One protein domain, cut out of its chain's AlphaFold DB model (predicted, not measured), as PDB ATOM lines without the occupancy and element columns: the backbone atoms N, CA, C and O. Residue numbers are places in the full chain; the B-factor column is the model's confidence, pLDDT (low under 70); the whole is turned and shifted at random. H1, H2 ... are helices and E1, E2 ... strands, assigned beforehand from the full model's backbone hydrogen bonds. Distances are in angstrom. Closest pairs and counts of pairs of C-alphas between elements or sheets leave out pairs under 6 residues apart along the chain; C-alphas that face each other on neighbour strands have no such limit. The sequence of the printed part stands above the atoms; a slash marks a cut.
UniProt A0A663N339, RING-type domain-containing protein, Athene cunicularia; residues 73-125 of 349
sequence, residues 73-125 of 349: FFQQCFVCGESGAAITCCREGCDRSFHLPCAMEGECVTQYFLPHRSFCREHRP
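Overview. This is residues 73 to 125 of the 349 residues of the protein "RING-type domain-containing protein" of Athene cunicularia (UniProt A0A663N339). Little regular structure: a rounded body mostly of loops, in which a long unnamed stretch, residues 73 to 101, folds back on itself through a short antiparallel pairing of residues 87 to 88 with 97 to 98. A one-turn helix, H1, and a small hairpin, E1 and E2, follow. The printed part has 53 residues, 10 of them in named elements, class mixed; it is compact, with a radius of gyration of the C-alphas of 10.0 A and spans of 27 by 21 by 18 A.

Along the chain. H1, residues 102 to 105, begins at C-alpha 102 (30.723, 10.245, -42.412). E1, residues 109 to 111, measures 6.6 A. E2, residues 117 to 119, measures 6.9 A and ends at C-alpha 119 (20.720, 16.793, -45.279).

Arrangement. E1 and E2 are antiparallel neighbours at 173 degrees; N 111 and O 117 are within hydrogen-bond range at 2.8 A. The closest C-alphas of H1 and E1, Ala 103 and Val 109, are 6.9 A apart. H1 and E2 are apart. H1 is too short for an O i to N i+4 pair; its one O i to N i+3 pair is within range.

Size, cuts and confidence. The C-alphas farthest apart, Gly 81 and Leu 114, are 28.7 A apart. The printed part has no cut, and both links are tight. Residues 73 to 74 have pLDDT under 70.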
ATOM      1  N   PHE A  73      26.609   2.788 -56.813       50.31
ATOM      2  CA  PHE A  73      28.024   2.436 -56.992       50.31
ATOM      3  C   PHE A  73      28.905   3.629 -57.397       50.31
ATOM      4  O   PHE A  73      30.120   3.548 -57.249       50.31
ATOM      5  N   PHE A  74      28.312   4.733 -57.865       56.84
ATOM      6  CA  PHE A  74      29.053   5.901 -58.359       56.84
ATOM      7  C   PHE A  74      28.923   7.149 -57.483       56.84
ATOM      8  O   PHE A  74      29.577   8.151 -57.767       56.84
ATOM      9  N   GLN A  75      28.091   7.135 -56.436       80.38
ATOM     10  CA  GLN A  75      27.952   8.312 -55.580       80.38
ATOM     11  C   GLN A  75      29.188   8.463 -54.692       80.38
ATOM     12  O   GLN A  75      29.456   7.613 -53.839       80.38
ATOM     13  N   GLN A  76      29.934   9.547 -54.903       92.56
ATOM     14  CA  GLN A  76      31.074   9.917 -54.071       92.56
ATOM     15  C   GLN A  76      30.595  10.583 -52.784       92.56
ATOM     16  O   GLN A  76      29.717  11.450 -52.788       92.56
ATOM     17  N   CYS A  77      31.193  10.184 -51.669       94.56
ATOM     18  CA  CYS A  77      30.982  10.826 -50.388       94.56
ATOM     19  C   CYS A  77      31.648  12.203 -50.393       94.56
ATOM     20  O   CYS A  77      32.869  12.295 -50.474       94.56
ATOM     21  N   PHE A  78      30.886  13.283 -50.217       95.88
ATOM     22  CA  PHE A  78      31.464  14.635 -50.196       95.88
ATOM     23  C   PHE A  78      32.369  14.897 -48.973       95.88
ATOM     24  O   PHE A  78      33.054  15.917 -48.920       95.88
ATOM     25  N   VAL A  79      32.332  14.010 -47.971       95.56
ATOM     26  CA  VAL A  79      33.129  14.109 -46.741       95.56
ATOM     27  C   VAL A  79      34.488  13.432 -46.912       95.56
ATOM     28  O   VAL A  79      35.504  14.055 -46.641       95.56
ATOM     29  N   CYS A  80      34.517  12.178 -47.383       94.50
ATOM     30  CA  CYS A  80      35.748  11.382 -47.480       94.50
ATOM     31  C   CYS A  80      36.248  11.148 -48.917       94.50
ATOM     32  O   CYS A  80      37.311  10.571 -49.090       94.50
ATOM     33  N   GLY A  81      35.494  11.544 -49.945       92.19
ATOM     34  CA  GLY A  81      35.835  11.371 -51.367       92.19
ATOM     35  C   GLY A  81      35.548   9.981 -51.950       92.19
ATOM     36  O   GLY A  81      35.365   9.849 -53.157       92.19
ATOM     37  N   GLU A  82      35.448   8.952 -51.109       89.81
ATOM     38  CA  GLU A  82      35.247   7.566 -51.552       89.81
ATOM     39  C   GLU A  82      33.853   7.304 -52.147       89.81
ATOM     40  O   GLU A  82      32.857   7.921 -51.756       89.81
ATOM     41  N   SER A  83      33.779   6.360 -53.089       88.19
ATOM     42  CA  SER A  83      32.525   5.936 -53.733       88.19
ATOM     43  C   SER A  83      31.698   5.003 -52.841       88.19
ATOM     44  O   SER A  83      32.241   4.299 -51.994       88.19
ATOM     45  N   GLY A  84      30.385   4.944 -53.079       84.69
ATOM     46  CA  GLY A  84      29.457   4.077 -52.337       84.69
ATOM     47  C   GLY A  84      28.596   4.814 -51.306       84.69
ATOM     48  O   GLY A  84      27.960   4.185 -50.455       84.69
ATOM     49  N   ALA A  85      28.537   6.144 -51.379       88.12
ATOM     50  CA  ALA A  85      27.701   6.958 -50.513       88.12
ATOM     51  C   ALA A  85      26.208   6.719 -50.793       88.12
ATOM     52  O   ALA A  85      25.660   7.164 -51.797       88.12
ATOM     53  N   ALA A  86      25.537   6.019 -49.877       87.31
ATOM     54  CA  ALA A  86      24.134   5.637 -50.039       87.31
ATOM     55  C   ALA A  86      23.123   6.679 -49.526       87.31
ATOM     56  O   ALA A  86      21.925   6.517 -49.756       87.31
ATOM     57  N   ILE A  87      23.568   7.716 -48.806       90.94
ATOM     58  CA  ILE A  87      22.688   8.756 -48.262       90.94
ATOM     59  C   ILE A  87      22.832  10.015 -49.103       90.94
ATOM     60  O   ILE A  87      23.926  10.560 -49.207       90.94
ATOM     61  N   THR A  88      21.724  10.496 -49.658       93.94
ATOM     62  CA  THR A  88      21.671  11.716 -50.467       93.94
ATOM     63  C   THR A  88      21.041  12.868 -49.687       93.94
ATOM     64  O   THR A  88      20.192  12.673 -48.812       93.94
ATOM     65  N   CYS A  89      21.463  14.093 -49.996       96.06
ATOM     66  CA  CYS A  89      20.813  15.293 -49.490       96.06
ATOM     67  C   CYS A  89      19.388  15.408 -50.053       96.06
ATOM     68  O   CYS A  89      19.158  15.265 -51.248       96.06
ATOM     69  N   CYS A  90      18.424  15.713 -49.190       96.12
ATOM     70  CA  CYS A  90      17.014  15.831 -49.536       96.12
ATOM     71  C   CYS A  90      16.668  17.178 -50.195       96.12
ATOM     72  O   CYS A  90      15.560  17.348 -50.705       96.12
ATOM     73  N   ARG A  91      17.572  18.162 -50.144       96.81
ATOM     74  CA  ARG A  91      17.342  19.461 -50.779       96.81
ATOM     75  C   ARG A  91      17.309  19.288 -52.296       96.81
ATOM     76  O   ARG A  91      18.258  18.772 -52.876       96.81
ATOM     77  N   GLU A  92      16.243  19.776 -52.922       94.25
ATOM     78  CA  GLU A  92      16.117  19.797 -54.380       94.25
ATOM     79  C   GLU A  92      17.305  20.525 -55.024       94.25
ATOM     80  O   GLU A  92      17.691  21.612 -54.588       94.25
ATOM     81  N   GLY A  93      17.900  19.897 -56.042       93.81
ATOM     82  CA  GLY A  93      19.085  20.408 -56.737       93.81
ATOM     83  C   GLY A  93      20.409  20.235 -55.984       93.81
ATOM     84  O   GLY A  93      21.422  20.765 -56.431       93.81
ATOM     85  N   CYS A  94      20.436  19.532 -54.845       95.75
ATOM     86  CA  CYS A  94      21.676  19.223 -54.140       95.75
ATOM     87  C   CYS A  94      22.164  17.807 -54.467       95.75
ATOM     88  O   CYS A  94      21.578  16.828 -54.016       95.75
ATOM     89  N   ASP A  95      23.309  17.708 -55.138       93.88
ATOM     90  CA  ASP A  95      23.889  16.422 -55.561       93.88
ATOM     91  C   ASP A  95      24.809  15.782 -54.506       93.88
ATOM     92  O   ASP A  95      25.565  14.851 -54.783       93.88
ATOM     93  N   ARG A  96      24.799  16.297 -53.271       95.62
ATOM     94  CA  ARG A  96      25.697  15.804 -52.222       95.62
ATOM     95  C   ARG A  96      25.209  14.482 -51.656       95.62
ATOM     96  O   ARG A  96      24.090  14.392 -51.146       95.62
ATOM     97  N   SER A  97      26.123  13.521 -51.631       94.69
ATOM     98  CA  SER A  97      25.941  12.208 -51.022       94.69
ATOM     99  C   SER A  97      26.988  11.970 -49.939       94.69
ATOM    100  O   SER A  97      28.110  12.465 -50.034       94.69
ATOM    101  N   PHE A  98      26.644  11.231 -48.889       94.00
ATOM    102  CA  PHE A  98      27.564  10.897 -47.805       94.00
ATOM    103  C   PHE A  98      27.346   9.480 -47.273       94.00
ATOM    104  O   PHE A  98      26.263   8.901 -47.382       94.00
ATOM    105  N   HIS A  99      28.393   8.892 -46.692       90.12
ATOM    106  CA  HIS A  99      28.247   7.655 -45.933       90.12
ATOM    107  C   HIS A  99      27.596   7.938 -44.578       90.12
ATOM    108  O   HIS A  99      27.837   8.980 -43.971       90.12
ATOM    109  N   LEU A 100      26.844   6.971 -44.047       85.12
ATOM    110  CA  LEU A 100      26.297   7.072 -42.692       85.12
ATOM    111  C   LEU A 100      27.383   7.342 -41.627       85.12
ATOM    112  O   LEU A 100      27.162   8.220 -40.796       85.12
ATOM    113  N   PRO A 101      28.558   6.675 -41.643       88.44
ATOM    114  CA  PRO A 101      29.640   6.986 -40.709       88.44
ATOM    115  C   PRO A 101      30.214   8.394 -40.876       88.44
ATOM    116  O   PRO A 101      30.558   9.035 -39.888       88.44
ATOM    117  N   CYS A 102      30.244   8.901 -42.108       89.88
ATOM    118  CA  CYS A 102      30.723  10.245 -42.412       89.88
ATOM    119  C   CYS A 102      29.734  11.345 -42.008       89.88
ATOM    120  O   CYS A 102      30.094  12.515 -42.052       89.88
ATOM    121  N   ALA A 103      28.494  11.011 -41.635       90.12
ATOM    122  CA  ALA A 103      27.483  12.016 -41.329       90.12
ATOM    123  C   ALA A 103      27.885  12.906 -40.144       90.12
ATOM    124  O   ALA A 103      27.655  14.107 -40.195       90.12
ATOM    125  N   MET A 104      28.506  12.340 -39.105       87.44
ATOM    126  CA  MET A 104      28.940  13.112 -37.936       87.44
ATOM    127  C   MET A 104      30.083  14.070 -38.291       87.44
ATOM    128  O   MET A 104      29.976  15.265 -38.054       87.44
ATOM    129  N   GLU A 105      31.147  13.555 -38.915       91.44
ATOM    130  CA  GLU A 105      32.316  14.349 -39.328       91.44
ATOM    131  C   GLU A 105      31.962  15.397 -40.393       91.44
ATOM    132  O   GLU A 105      32.473  16.512 -40.388       91.44
ATOM    133  N   GLY A 106      31.037  15.059 -41.289       94.62
ATOM    134  CA  GLY A 106      30.512  15.963 -42.306       94.62
ATOM    135  C   GLY A 106      29.414  16.903 -41.817       94.62
ATOM    136  O   GLY A 106      28.794  17.549 -42.664       94.62
ATOM    137  N   GLU A 107      29.122  16.930 -40.511       95.69
ATOM    138  CA  GLU A 107      28.044  17.700 -39.874       95.69
ATOM    139  C   GLU A 107      26.694  17.606 -40.610       95.69
ATOM    140  O   GLU A 107      25.984  18.596 -40.829       95.69
ATOM    141  N   CYS A 108      26.371  16.403 -41.070       95.62
ATOM    142  CA  CYS A 108      25.143  16.073 -41.770       95.62
ATOM    143  C   CYS A 108      24.058  15.648 -40.785       95.62
ATOM    144  O   CYS A 108      24.316  14.997 -39.772       95.62
ATOM    145  N   VAL A 109      22.809  15.926 -41.144       94.75
ATOM    146  CA  VAL A 109      21.638  15.539 -40.352       94.75
ATOM    147  C   VAL A 109      20.885  14.424 -41.062       94.75
ATOM    148  O   VAL A 109      20.650  14.491 -42.264       94.75
ATOM    149  N   THR A 110      20.492  13.387 -40.322       90.50
ATOM    150  CA  THR A 110      19.570  12.344 -40.798       90.50
ATOM    151  C   THR A 110      18.396  12.234 -39.835       90.50
ATOM    152  O   THR A 110      18.581  11.989 -38.644       90.50
ATOM    153  N   GLN A 111      17.189  12.419 -40.360       88.94
ATOM    154  CA  GLN A 111      15.929  12.327 -39.635       88.94
ATOM    155  C   GLN A 111      15.412  10.888 -39.693       88.94
ATOM    156  O   GLN A 111      15.089  10.359 -40.758       88.94
ATOM    157  N   TYR A 112      15.327  10.246 -38.526       79.75
ATOM    158  CA  TYR A 112      14.921   8.841 -38.371       79.75
ATOM    159  C   TYR A 112      13.402   8.661 -38.196       79.75
ATOM    160  O   TYR A 112      12.949   7.682 -37.605       79.75
ATOM    161  N   PHE A 113      12.617   9.625 -38.672       78.56
ATOM    162  CA  PHE A 113      11.158   9.589 -38.695       78.56
ATOM    163  C   PHE A 113      10.663   9.757 -40.132       78.56
ATOM    164  O   PHE A 113      11.402  10.214 -40.999       78.56
ATOM    165  N   LEU A 114       9.419   9.360 -40.397       70.44
ATOM    166  CA  LEU A 114       8.850   9.443 -41.738       70.44
ATOM    167  C   LEU A 114       8.424  10.879 -42.092       70.44
ATOM    168  O   LEU A 114       7.825  11.548 -41.251       70.44
ATOM    169  N   PRO A 115       8.633  11.319 -43.347       81.56
ATOM    170  CA  PRO A 115       9.460  10.673 -44.371       81.56
ATOM    171  C   PRO A 115      10.945  10.788 -43.992       81.56
ATOM    172  O   PRO A 115      11.396  11.869 -43.636       81.56
ATOM    173  N   HIS A 116      11.698   9.686 -44.059       82.25
ATOM    174  CA  HIS A 116      13.124   9.691 -43.718       82.25
ATOM    175  C   HIS A 116      13.865  10.659 -44.646       82.25
ATOM    176  O   HIS A 116      13.863  10.461 -45.862       82.25
ATOM    177  N   ARG A 117      14.470  11.709 -44.084       90.31
ATOM    178  CA  ARG A 117      15.192  12.747 -44.836       90.31
ATOM    179  C   ARG A 117      16.595  12.923 -44.287       90.31
ATOM    180  O   ARG A 117      16.813  12.874 -43.078       90.31
ATOM    181  N   SER A 118      17.531  13.189 -45.183       94.75
ATOM    182  CA  SER A 118      18.926  13.449 -44.850       94.75
ATOM    183  C   SER A 118      19.385  14.743 -45.502       94.75
ATOM    184  O   SER A 118      18.911  15.102 -46.573       94.75
ATOM    185  N   PHE A 119      20.292  15.465 -44.858       97.06
ATOM    186  CA  PHE A 119      20.720  16.793 -45.279       97.06
ATOM    187  C   PHE A 119      22.229  16.942 -45.089       97.06
ATOM    188  O   PHE A 119      22.769  16.556 -44.051       97.06
ATOM    189  N   CYS A 120      22.908  17.509 -46.086       97.12
ATOM    190  CA  CYS A 120      24.317  17.881 -45.966       97.12
ATOM    191  C   CYS A 120      24.483  19.104 -45.044       97.12
ATOM    192  O   CYS A 120      23.504  19.782 -44.739       97.12
ATOM    193  N   ARG A 121      25.723  19.440 -44.660       96.62
ATOM    194  CA  ARG A 121      26.017  20.582 -43.769       96.62
ATOM    195  C   ARG A 121      25.420  21.933 -44.174       96.62
ATOM    196  O   ARG A 121      25.156  22.745 -43.306       96.62
ATOM    197  N   GLU A 122      25.200  22.170 -45.467       96.94
ATOM    198  CA  GLU A 122      24.626  23.431 -45.971       96.94
ATOM    199  C   GLU A 122      23.101  23.469 -45.935       96.94
ATOM    200  O   GLU A 122      22.509  24.540 -45.914       96.94
ATOM    201  N   HIS A 123      22.457  22.304 -45.960       97.00
ATOM    202  CA  HIS A 123      21.002  22.196 -46.047       97.00
ATOM    203  C   HIS A 123      20.390  21.550 -44.810       97.00
ATOM    204  O   HIS A 123      19.196  21.244 -44.805       97.00
ATOM    205  N   ARG A 124      21.203  21.273 -43.788       95.38
ATOM    206  CA  ARG A 124      20.724  20.700 -42.539       95.38
ATOM    207  C   ARG A 124      19.754  21.669 -41.862       95.38
ATOM    208  O   ARG A 124      19.964  22.877 -41.924       95.38
ATOM    209  N   PRO A 125      18.712  21.154 -41.200       94.62
ATOM    210  CA  PRO A 125      17.868  21.985 -40.364       94.62
ATOM    211  C   PRO A 125      18.674  22.513 -39.174       94.62
ATOM    212  O   PRO A 125      19.431  21.772 -38.543       94.62
TER     213      PRO A 125